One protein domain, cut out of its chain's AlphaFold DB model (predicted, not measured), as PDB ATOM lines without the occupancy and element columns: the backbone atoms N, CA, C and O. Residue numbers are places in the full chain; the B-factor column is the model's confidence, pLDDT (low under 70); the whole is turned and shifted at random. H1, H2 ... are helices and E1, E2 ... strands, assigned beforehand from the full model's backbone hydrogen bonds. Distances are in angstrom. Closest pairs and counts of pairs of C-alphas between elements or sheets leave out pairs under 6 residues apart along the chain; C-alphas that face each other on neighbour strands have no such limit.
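Overview. This is residues 24 to 102 of the 111 residues of the protein "Unannotated protein" of freshwater metagenome (UniProt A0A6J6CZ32). H1, the longest helix, lies over a very small sheet of two strands, E1 and E2, with H4 side by side with it and H3 packed on its first residues, 36 to 39. The short H2 lies far out at one end of the long axis, in the stretch between E2 and H3. The printed part has 79 residues, with four named helices and two named strands in the order E1, H1, E2, H2, H3, H4 along the chain; the sheet, E1 next to E2, is parallel, and the class is mostly helix. It is compact, radius of gyration of the C-alphas 13.1 A, yet elongated, spanning 39 by 23 by 23 A.

Along the chain. E1 is residues 24 to 26, 7.1 A, from C-alpha 24 at (-26.379, -49.644, 15.802). H1 is 36 to 48, 18.5 A; E2 54 to 56, 6.9 A; H2 66 to 70, 8.7 A; H3 77 to 85, 12.4 A; H4 87 to 95, 12.1 A, ending at C-alpha 95 (-31.429, -63.678, 4.852).

Arrangement. E1 and E2 are parallel at 12 degrees, with N 26 and O 55 at 2.9 A, within hydrogen-bond range. E1, H1, E2 form a strand-helix-strand unit, two parallel neighbour strands with a helix between, its crossover right-handed. The closest C-alphas of H1 and E2, Leu 46 and Ser 54, are 6.2 A apart. H1 touches H3 with residues 36 to 39 alone, Leu 36 to Ala 83 at 4.6 A between C-alphas, a steep tilt of 55 degrees. H1 touches H4, C-alphas of Val 40 and Ile 89 at 6.2 A, a shallow tilt of 8 degrees, the same way. H2 touches no helix. Every O i to N i+4 pair is within hydrogen-bond range in H1, H3 and H4; H2 has 0 of 1, and 1 of 2 O i to N i+3 pairs.

Size, cuts and confidence. The C-alphas farthest apart, Gly 50 and Pro 66, are 40.4 A apart. The printed part has no cut and no long link, and no printed residue is under 70 in pLDDT.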
ATOM      1  N   SER A  24     -26.192 -50.525  16.953       93.00
ATOM      2  CA  SER A  24     -26.379 -49.644  15.802       93.00
ATOM      3  C   SER A  24     -27.834 -49.205  15.678       93.00
ATOM      4  O   SER A  24     -28.749 -49.873  16.153       93.00
ATOM      5  N   ALA A  25     -28.046 -48.054  15.045       94.06
ATOM      6  CA  ALA A  25     -29.375 -47.536  14.767       94.06
ATOM      7  C   ALA A  25     -29.377 -46.748  13.453       94.06
ATOM      8  O   ALA A  25     -28.397 -46.078  13.119       94.06
ATOM      9  N   THR A  26     -30.486 -46.812  12.723       95.12
ATOM     10  CA  THR A  26     -30.762 -45.979  11.547       95.12
ATOM     11  C   THR A  26     -32.259 -45.671  11.461       95.12
ATOM     12  O   THR A  26     -33.047 -46.091  12.307       95.12
ATOM     13  N   GLY A  27     -32.660 -44.917  10.440       93.00
ATOM     14  CA  GLY A  27     -34.060 -44.611  10.151       93.00
ATOM     15  C   GLY A  27     -34.524 -43.274  10.712       93.00
ATOM     16  O   GLY A  27     -35.483 -42.733  10.195       93.00
ATOM     17  N   LEU A  28     -33.817 -42.663  11.670       90.81
ATOM     18  CA  LEU A  28     -34.255 -41.396  12.277       90.81
ATOM     19  C   LEU A  28     -34.472 -40.264  11.252       90.81
ATOM     20  O   LEU A  28     -35.435 -39.516  11.371       90.81
ATOM     21  N   ASP A  29     -33.605 -40.166  10.240       89.75
ATOM     22  CA  ASP A  29     -33.709 -39.138   9.194       89.75
ATOM     23  C   ASP A  29     -34.795 -39.449   8.146       89.75
ATOM     24  O   ASP A  29     -35.285 -38.539   7.482       89.75
ATOM     25  N   GLY A  30     -35.141 -40.730   7.972       90.44
ATOM     26  CA  GLY A  30     -36.066 -41.204   6.937       90.44
ATOM     27  C   GLY A  30     -37.445 -41.614   7.454       90.44
ATOM     28  O   GLY A  30     -38.367 -41.764   6.655       90.44
ATOM     29  N   ALA A  31     -37.606 -41.798   8.764       91.88
ATOM     30  CA  ALA A  31     -38.810 -42.340   9.374       91.88
ATOM     31  C   ALA A  31     -40.025 -41.462   9.069       91.88
ATOM     32  O   ALA A  31     -40.000 -40.246   9.266       91.88
ATOM     33  N   GLY A  32     -41.106 -42.090   8.618       93.44
ATOM     34  CA  GLY A  32     -42.274 -41.411   8.070       93.44
ATOM     35  C   GLY A  32     -42.165 -41.120   6.574       93.44
ATOM     36  O   GLY A  32     -43.057 -40.496   6.015       93.44
ATOM     37  N   SER A  33     -41.096 -41.543   5.900       95.06
ATOM     38  CA  SER A  33     -40.929 -41.402   4.445       95.06
ATOM     39  C   SER A  33     -40.260 -42.612   3.783       95.06
ATOM     40  O   SER A  33     -39.967 -42.565   2.590       95.06
ATOM     41  N   MET A  34     -40.014 -43.697   4.527       96.31
ATOM     42  CA  MET A  34     -39.386 -44.895   3.972       96.31
ATOM     43  C   MET A  34     -40.416 -45.764   3.251       96.31
ATOM     44  O   MET A  34     -41.322 -46.312   3.875       96.31
ATOM     45  N   GLY A  35     -40.237 -45.924   1.941       96.38
ATOM     46  CA  GLY A  35     -40.876 -46.981   1.173       96.38
ATOM     47  C   GLY A  35     -40.103 -48.291   1.265       96.38
ATOM     48  O   GLY A  35     -39.116 -48.421   1.995       96.38
ATOM     49  N   LEU A  36     -40.558 -49.285   0.502       97.88
ATOM     50  CA  LEU A  36     -39.978 -50.625   0.533       97.88
ATOM     51  C   LEU A  36     -38.471 -50.624   0.221       97.88
ATOM     52  O   LEU A  36     -37.693 -51.237   0.949       97.88
ATOM     53  N   SER A  37     -38.049 -49.918  -0.829       97.00
ATOM     54  CA  SER A  37     -36.641 -49.839  -1.237       97.00
ATOM     55  C   SER A  37     -35.754 -49.193  -0.177       97.00
ATOM     56  O   SER A  37     -34.672 -49.698   0.124       97.00
ATOM     57  N   GLU A  38     -36.211 -48.089   0.410       97.44
ATOM     58  CA  GLU A  38     -35.494 -47.363   1.456       97.44
ATOM     59  C   GLU A  38     -35.349 -48.229   2.707       97.44
ATOM     60  O   GLU A  38     -34.293 -48.241   3.339       97.44
ATOM     61  N   MET A  39     -36.395 -48.988   3.036       97.38
ATOM     62  CA  MET A  39     -36.422 -49.862   4.197       97.38
ATOM     63  C   MET A  39     -35.510 -51.082   4.018       97.38
ATOM     64  O   MET A  39     -34.739 -51.383   4.928       97.38
ATOM     65  N   VAL A  40     -35.489 -51.715   2.837       97.69
ATOM     66  CA  VAL A  40     -34.507 -52.769   2.508       97.69
ATOM     67  C   VAL A  40     -33.083 -52.231   2.653       97.69
ATOM     68  O   VAL A  40     -32.279 -52.804   3.388       97.69
ATOM     69  N   ALA A  41     -32.786 -51.075   2.053       96.88
ATOM     70  CA  ALA A  41     -31.463 -50.458   2.146       96.88
ATOM     71  C   ALA A  41     -31.077 -50.091   3.593       96.88
ATOM     72  O   ALA A  41     -29.897 -50.097   3.959       96.88
ATOM     73  N   ALA A  42     -32.055 -49.755   4.440       97.12
ATOM     74  CA  ALA A  42     -31.827 -49.512   5.857       97.12
ATOM     75  C   ALA A  42     -31.458 -50.803   6.607       97.12
ATOM     76  O   ALA A  42     -30.497 -50.786   7.380       97.12
ATOM     77  N   VAL A  43     -32.151 -51.919   6.348       97.19
ATOM     78  CA  VAL A  43     -31.832 -53.232   6.937       97.19
ATOM     79  C   VAL A  43     -30.449 -53.714   6.484       97.19
ATOM     80  O   VAL A  43     -29.637 -54.109   7.320       97.19
ATOM     81  N   GLU A  44     -30.115 -53.591   5.196       96.94
ATOM     82  CA  GLU A  44     -28.784 -53.926   4.665       96.94
ATOM     83  C   GLU A  44     -27.674 -53.093   5.323       96.94
ATOM     84  O   GLU A  44     -26.627 -53.614   5.715       96.94
ATOM     85  N   ARG A  45     -27.910 -51.786   5.510       96.19
ATOM     86  CA  ARG A  45     -26.973 -50.899   6.213       96.19
ATOM     87  C   ARG A  45     -26.746 -51.355   7.650       96.19
ATOM     88  O   ARG A  45     -25.597 -51.386   8.093       96.19
ATOM     89  N   LEU A  46     -27.809 -51.724   8.366       96.50
ATOM     90  CA  LEU A  46     -27.697 -52.274   9.716       96.50
ATOM     91  C   LEU A  46     -26.912 -53.590   9.716       96.50
ATOM     92  O   LEU A  46     -26.031 -53.750  10.559       96.50
ATOM     93  N   ALA A  47     -27.158 -54.489   8.760       96.12
ATOM     94  CA  ALA A  47     -26.428 -55.754   8.649       96.12
ATOM     95  C   ALA A  47     -24.925 -55.519   8.434       96.12
ATOM     96  O   ALA A  47     -24.089 -56.094   9.130       96.12
ATOM     97  N   SER A  48     -24.572 -54.586   7.543       96.00
ATOM     98  CA  SER A  48     -23.173 -54.245   7.245       96.00
ATOM     99  C   SER A  48     -22.384 -53.680   8.432       96.00
ATOM    100  O   SER A  48     -21.154 -53.667   8.401       96.00
ATOM    101  N   SER A  49     -23.065 -53.218   9.488       92.25
ATOM    102  CA  SER A  49     -22.400 -52.705  10.689       92.25
ATOM    103  C   SER A  49     -21.728 -53.807  11.519       92.25
ATOM    104  O   SER A  49     -20.824 -53.510  12.300       92.25
ATOM    105  N   GLY A  50     -22.168 -55.065  11.368       90.88
ATOM    106  CA  GLY A  50     -21.668 -56.212  12.131       90.88
ATOM    107  C   GLY A  50     -21.944 -56.133  13.638       90.88
ATOM    108  O   GLY A  50     -21.316 -56.853  14.415       90.88
ATOM    109  N   THR A  51     -22.836 -55.240  14.078       91.44
ATOM    110  CA  THR A  51     -23.154 -55.072  15.497       91.44
ATOM    111  C   THR A  51     -24.120 -56.148  15.998       91.44
ATOM    112  O   THR A  51     -25.009 -56.551  15.255       91.44
ATOM    113  N   PRO A  52     -24.025 -56.566  17.273       90.06
ATOM    114  CA  PRO A  52     -24.858 -57.644  17.821       90.06
ATOM    115  C   PRO A  52     -26.335 -57.264  18.011       90.06
ATOM    116  O   PRO A  52     -27.169 -58.138  18.225       90.06
ATOM    117  N   SER A  53     -26.662 -55.972  17.984       94.19
ATOM    118  CA  SER A  53     -28.028 -55.465  18.080       94.19
ATOM    119  C   SER A  53     -28.175 -54.199  17.245       94.19
ATOM    120  O   SER A  53     -27.291 -53.339  17.249       94.19
ATOM    121  N   SER A  54     -29.306 -54.089  16.557       95.69
ATOM    122  CA  SER A  54     -29.572 -53.023  15.596       95.69
ATOM    123  C   SER A  54     -31.001 -52.511  15.749       95.69
ATOM    124  O   SER A  54     -31.907 -53.286  16.050       95.69
ATOM    125  N   GLU A  55     -31.201 -51.215  15.528       96.44
ATOM    126  CA  GLU A  55     -32.505 -50.552  15.590       96.44
ATOM    127  C   GLU A  55     -32.840 -49.857  14.269       96.44
ATOM    128  O   GLU A  55     -32.025 -49.118  13.712       96.44
ATOM    129  N   LEU A  56     -34.065 -50.062  13.792       97.31
ATOM    130  CA  LEU A  56     -34.633 -49.319  12.676       97.31
ATOM    131  C   LEU A  56     -35.822 -48.504  13.184       97.31
ATOM    132  O   LEU A  56     -36.866 -49.064  13.514       97.31
ATOM    133  N   ALA A  57     -35.665 -47.184  13.242       97.12
ATOM    134  CA  ALA A  57     -36.765 -46.283  13.565       97.12
ATOM    135  C   ALA A  57     -37.693 -46.108  12.351       97.12
ATOM    136  O   ALA A  57     -37.215 -45.928  11.233       97.12
ATOM    137  N   SER A  58     -39.006 -46.135  12.579       96.62
ATOM    138  CA  SER A  58     -40.055 -45.913  11.572       96.62
ATOM    139  C   SER A  58     -41.289 -45.267  12.219       96.62
ATOM    140  O   SER A  58     -41.445 -45.300  13.441       96.62
ATOM    141  N   HIS A  59     -42.161 -44.676  11.406       96.00
ATOM    142  CA  HIS A  59     -43.450 -44.093  11.781       96.00
ATOM    143  C   HIS A  59     -44.582 -44.653  10.893       96.00
ATOM    144  O   HIS A  59     -45.231 -43.891  10.175       96.00
ATOM    145  N   PRO A  60     -44.857 -45.970  10.931       95.38
ATOM    146  CA  PRO A  60     -45.970 -46.534  10.182       95.38
ATOM    147  C   PRO A  60     -47.310 -46.021  10.711       95.38
ATOM    148  O   PRO A  60     -47.463 -45.726  11.899       95.38
ATOM    149  N   GLY A  61     -48.309 -45.970   9.840       94.50
ATOM    150  CA  GLY A  61     -49.686 -45.692  10.230       94.50
ATOM    151  C   GLY A  61     -50.669 -46.298   9.244       94.50
ATOM    152  O   GLY A  61     -50.370 -46.446   8.063       94.50
ATOM    153  N   LEU A  62     -51.849 -46.663   9.741       93.25
ATOM    154  CA  LEU A  62     -52.892 -47.227   8.893       93.25
ATOM    155  C   LEU A  62     -53.412 -46.156   7.915       93.25
ATOM    156  O   LEU A  62     -53.557 -44.994   8.311       93.25
ATOM    157  N   PRO A  63     -53.723 -46.527   6.660       86.31
ATOM    158  CA  PRO A  63     -54.194 -45.578   5.649       86.31
ATOM    159  C   PRO A  63     -55.474 -44.845   6.071       86.31
ATOM    160  O   PRO A  63     -55.594 -43.646   5.826       86.31
ATOM    161  N   ASP A  64     -56.366 -45.531   6.790       89.00
ATOM    162  CA  ASP A  64     -57.679 -45.018   7.190       89.00
ATOM    163  C   ASP A  64     -57.740 -44.545   8.655       89.00
ATOM    164  O   ASP A  64     -58.817 -44.519   9.251       89.00
ATOM    165  N   ASP A  65     -56.606 -44.185   9.272       90.81
ATOM    166  CA  ASP A  65     -56.590 -43.664  10.646       90.81
ATOM    167  C   ASP A  65     -57.166 -42.228  10.711       90.81
ATOM    168  O   ASP A  65     -56.513 -41.281  10.254       90.81
ATOM    169  N   PRO A  66     -58.359 -42.013  11.312       90.38
ATOM    170  CA  PRO A  66     -58.958 -40.684  11.403       90.38
ATOM    171  C   PRO A  66     -58.168 -39.736  12.316       90.38
ATOM    172  O   PRO A  66     -58.256 -38.520  12.146       90.38
ATOM    173  N   GLU A  67     -57.365 -40.249  13.255       90.50
ATOM    174  CA  GLU A  67     -56.549 -39.429  14.156       90.50
ATOM    175  C   GLU A  67     -55.302 -38.862  13.457       90.50
ATOM    176  O   GLU A  67     -54.708 -37.895  13.948       90.50
ATOM    177  N   ARG A  68     -54.942 -39.378  12.269       87.56
ATOM    178  CA  ARG A  68     -53.813 -38.892  11.451       87.56
ATOM    179  C   ARG A  68     -53.909 -37.392  11.166       87.56
ATOM    180  O   ARG A  68     -52.885 -36.713  11.109       87.56
ATOM    181  N   VAL A  69     -55.124 -36.838  11.079       88.69
ATOM    182  CA  VAL A  69     -55.381 -35.403  10.827       88.69
ATOM    183  C   VAL A  69     -54.771 -34.471  11.881       88.69
ATOM    184  O   VAL A  69     -54.579 -33.279  11.626       88.69
ATOM    185  N   ARG A  70     -54.462 -34.997  13.071       93.44
ATOM    186  CA  ARG A  70     -53.859 -34.241  14.177       93.44
ATOM    187  C   ARG A  70     -52.370 -33.978  13.953       93.44
ATOM    188  O   ARG A  70     -51.830 -33.038  14.535       93.44
ATOM    189  N   TYR A  71     -51.719 -34.761  13.094       91.00
ATOM    190  CA  TYR A  71     -50.288 -34.682  12.833       91.00
ATOM    191  C   TYR A  71     -50.024 -34.035  11.469       91.00
ATOM    192  O   TYR A  71     -50.424 -34.536  10.424       91.00
ATOM    193  N   ARG A  72     -49.311 -32.903  11.459       89.12
ATOM    194  CA  ARG A  72     -48.920 -32.185  10.228       89.12
ATOM    195  C   ARG A  72     -47.472 -32.475   9.833       89.12
ATOM    196  O   ARG A  72     -46.710 -31.557   9.552       89.12
ATOM    197  N   TRP A  73     -47.080 -33.746   9.878       90.19
ATOM    198  CA  TRP A  73     -45.687 -34.170   9.683       90.19
ATOM    199  C   TRP A  73     -45.316 -34.445   8.222       90.19
ATOM    200  O   TRP A  73     -44.141 -34.621   7.926       90.19
ATOM    201  N   ASN A  74     -46.292 -34.420   7.304       90.00
ATOM    202  CA  ASN A  74     -46.098 -34.737   5.882       90.00
ATOM    203  C   ASN A  74     -45.486 -36.134   5.660       90.00
ATOM    204  O   ASN A  74     -44.681 -36.338   4.755       90.00
ATOM    205  N   TYR A  75     -45.848 -37.083   6.524       93.81
ATOM    206  CA  TYR A  75     -45.361 -38.452   6.456       93.81
ATOM    207  C   TYR A  75     -46.196 -39.305   5.493       93.81
ATOM    208  O   TYR A  75     -47.408 -39.125   5.332       93.81
ATOM    209  N   MET A  76     -45.526 -40.278   4.890       94.19
ATOM    210  CA  MET A  76     -46.056 -41.367   4.079       94.19
ATOM    211  C   MET A  76     -46.338 -42.589   4.972       94.19
ATOM    212  O   MET A  76     -45.809 -43.674   4.749       94.19
ATOM    213  N   TRP A  77     -47.134 -42.383   6.026       94.69
ATOM    214  CA  TRP A  77     -47.410 -43.374   7.078       94.69
ATOM    215  C   TRP A  77     -47.875 -44.738   6.543       94.69
ATOM    216  O   TRP A  77     -47.419 -45.778   7.010       94.69
ATOM    217  N   ASP A  78     -48.773 -44.714   5.563       95.88
ATOM    218  CA  ASP A  78     -49.357 -45.881   4.904       95.88
ATOM    219  C   ASP A  78     -48.324 -46.653   4.082       95.88
ATOM    220  O   ASP A  78     -48.219 -47.869   4.204       95.88
ATOM    221  N   VAL A  79     -47.484 -45.941   3.334       96.62
ATOM    222  CA  VAL A  79     -46.397 -46.546   2.555       96.62
ATOM    223  C   VAL A  79     -45.372 -47.221   3.468       96.62
ATOM    224  O   VAL A  79     -44.910 -48.323   3.181       96.62
ATOM    225  N   GLU A  80     -45.031 -46.590   4.591       96.44
ATOM    226  CA  GLU A  80     -44.089 -47.162   5.556       96.44
ATOM    227  C   GLU A  80     -44.689 -48.366   6.302       96.44
ATOM    228  O   GLU A  80     -43.994 -49.352   6.556       96.44
ATOM    229  N   TYR A  81     -45.995 -48.331   6.593       97.00
ATOM    230  CA  TYR A  81     -46.736 -49.481   7.114       97.00
ATOM    231  C   TYR A  81     -46.717 -50.658   6.129       97.00
ATOM    232  O   TYR A  81     -46.353 -51.773   6.507       97.00
ATOM    233  N   GLU A  82     -47.048 -50.418   4.860       97.50
ATOM    234  CA  GLU A  82     -47.027 -51.445   3.814       97.50
ATOM    235  C   GLU A  82     -45.628 -52.046   3.630       97.50
ATOM    236  O   GLU A  82     -45.492 -53.267   3.505       97.50
ATOM    237  N   ALA A  83     -44.580 -51.218   3.679       97.31
ATOM    238  CA  ALA A  83     -43.197 -51.675   3.616       97.31
ATOM    239  C   ALA A  83     -42.859 -52.633   4.773       97.31
ATOM    240  O   ALA A  83     -42.388 -53.745   4.516       97.31
ATOM    241  N   LEU A  84     -43.165 -52.258   6.024       96.62
ATOM    242  CA  LEU A  84     -42.915 -53.100   7.205       96.62
ATOM    243  C   LEU A  84     -43.680 -54.426   7.167       96.62
ATOM    244  O   LEU A  84     -43.185 -55.437   7.667       96.62
ATOM    245  N   CYS A  85     -44.880 -54.434   6.592       96.94
ATOM    246  CA  CYS A  85     -45.699 -55.638   6.466       96.94
ATOM    247  C   CYS A  85     -45.346 -56.503   5.244       96.94
ATOM    248  O   CYS A  85     -45.909 -57.590   5.087       96.94
ATOM    249  N   SER A  86     -44.433 -56.055   4.379       98.00
ATOM    250  CA  SER A  86     -44.099 -56.769   3.147       98.00
ATOM    251  C   SER A  86     -43.345 -58.081   3.396       98.00
ATOM    252  O   SER A  86     -42.513 -58.208   4.298       98.00
ATOM    253  N   GLU A  87     -43.592 -59.067   2.530       98.38
ATOM    254  CA  GLU A  87     -42.805 -60.308   2.471       98.38
ATOM    255  C   GLU A  87     -41.320 -60.017   2.237       98.38
ATOM    256  O   GLU A  87     -40.461 -60.625   2.866       98.38
ATOM    257  N   THR A  88     -41.023 -59.047   1.375       98.38
ATOM    258  CA  THR A  88     -39.660 -58.655   1.016       98.38
ATOM    259  C   THR A  88     -38.845 -58.209   2.227       98.38
ATOM    260  O   THR A  88     -37.700 -58.628   2.358       98.38
ATOM    261  N   ILE A  89     -39.419 -57.410   3.136       97.94
ATOM    262  CA  ILE A  89     -38.713 -57.004   4.360       97.94
ATOM    263  C   ILE A  89     -38.462 -58.194   5.279       97.94
ATOM    264  O   ILE A  89     -37.368 -58.322   5.821       97.94
ATOM    265  N   ARG A  90     -39.437 -59.092   5.423       97.88
ATOM    266  CA  ARG A  90     -39.266 -60.297   6.239       97.88
ATOM    267  C   ARG A  90     -38.178 -61.218   5.688       97.88
ATOM    268  O   ARG A  90     -37.305 -61.616   6.448       97.88
ATOM    269  N   VAL A  91     -38.168 -61.465   4.378       98.19
ATOM    270  CA  VAL A  91     -37.097 -62.222   3.711       98.19
ATOM    271  C   VAL A  91     -35.742 -61.543   3.905       98.19
ATOM    272  O   VAL A  91     -34.787 -62.212   4.277       98.19
ATOM    273  N   ALA A  92     -35.653 -60.220   3.736       97.69
ATOM    274  CA  ALA A  92     -34.399 -59.493   3.932       97.69
ATOM    275  C   ALA A  92     -33.875 -59.608   5.375       97.69
ATOM    276  O   ALA A  92     -32.681 -59.806   5.580       97.69
ATOM    277  N   ILE A  93     -34.755 -59.512   6.378       97.69
ATOM    278  CA  ILE A  93     -34.404 -59.716   7.792       97.69
ATOM    279  C   ILE A  93     -33.823 -61.120   8.002       97.69
ATOM    280  O   ILE A  93     -32.750 -61.245   8.598       97.69
ATOM    281  N   ASP A  94     -34.498 -62.149   7.488       97.62
ATOM    282  CA  ASP A  94     -34.096 -63.547   7.663       97.62
ATOM    283  C   ASP A  94     -32.778 -63.865   6.930       97.62
ATOM    284  O   ASP A  94     -31.864 -64.447   7.518       97.62
ATOM    285  N   GLU A  95     -32.634 -63.447   5.668       97.81
ATOM    286  CA  GLU A  95     -31.429 -63.678   4.852       97.81
ATOM    287  C   GLU A  95     -30.195 -62.954   5.403       97.81
ATOM    288  O   GLU A  95     -29.080 -63.476   5.332       97.81
ATOM    289  N   LEU A  96     -30.387 -61.772   5.996       97.25
ATOM    290  CA  LEU A  96     -29.325 -61.013   6.659       97.25
ATOM    291  C   LEU A  96     -29.037 -61.512   8.086       97.25
ATOM    292  O   LEU A  96     -28.171 -60.959   8.767       97.25
ATOM    293  N   GLY A  97     -29.719 -62.573   8.529       96.06
ATOM    294  CA  GLY A  97     -29.457 -63.250   9.797       96.06
ATOM    295  C   GLY A  97     -29.958 -62.492  11.024       96.06
ATOM    296  O   GLY A  97     -29.495 -62.752  12.138       96.06
ATOM    297  N   PHE A  98     -30.884 -61.549  10.850       96.25
ATOM    298  CA  PHE A  98     -31.506 -60.867  11.971       96.25
ATOM    299  C   PHE A  98     -32.602 -61.725  12.604       96.25
ATOM    300  O   PHE A  98     -33.301 -62.493  11.952       96.25
ATOM    301  N   ARG A  99     -32.802 -61.520  13.906       95.31
ATOM    302  CA  ARG A  99     -34.016 -61.923  14.615       95.31
ATOM    303  C   ARG A  99     -34.705 -60.663  15.115       95.31
ATOM    304  O   ARG A  99     -34.070 -59.852  15.788       95.31
ATOM    305  N   LEU A 100     -36.002 -60.527  14.857       96.19
ATOM    306  CA  LEU A 100     -36.796 -59.470  15.479       96.19
ATOM    307  C   LEU A 100     -36.960 -59.732  16.982       96.19
ATOM    308  O   LEU A 100     -37.215 -60.855  17.427       96.19
ATOM    309  N   GLY A 101     -36.802 -58.675  17.768       95.00
ATOM    310  CA  GLY A 101     -36.890 -58.721  19.219       95.00
ATOM    311  C   GLY A 101     -37.385 -57.402  19.789       95.00
ATOM    312  O   GLY A 101     -37.753 -56.475  19.073       95.00
ATOM    313  N   THR A 102     -37.388 -57.337  21.108       95.88
ATOM    314  CA  THR A 102     -37.760 -56.171  21.903       95.88
ATOM    315  C   THR A 102     -36.543 -55.661  22.672       95.88
ATOM    316  O   THR A 102     -35.525 -56.343  22.776       95.88
TER     317      THR A 102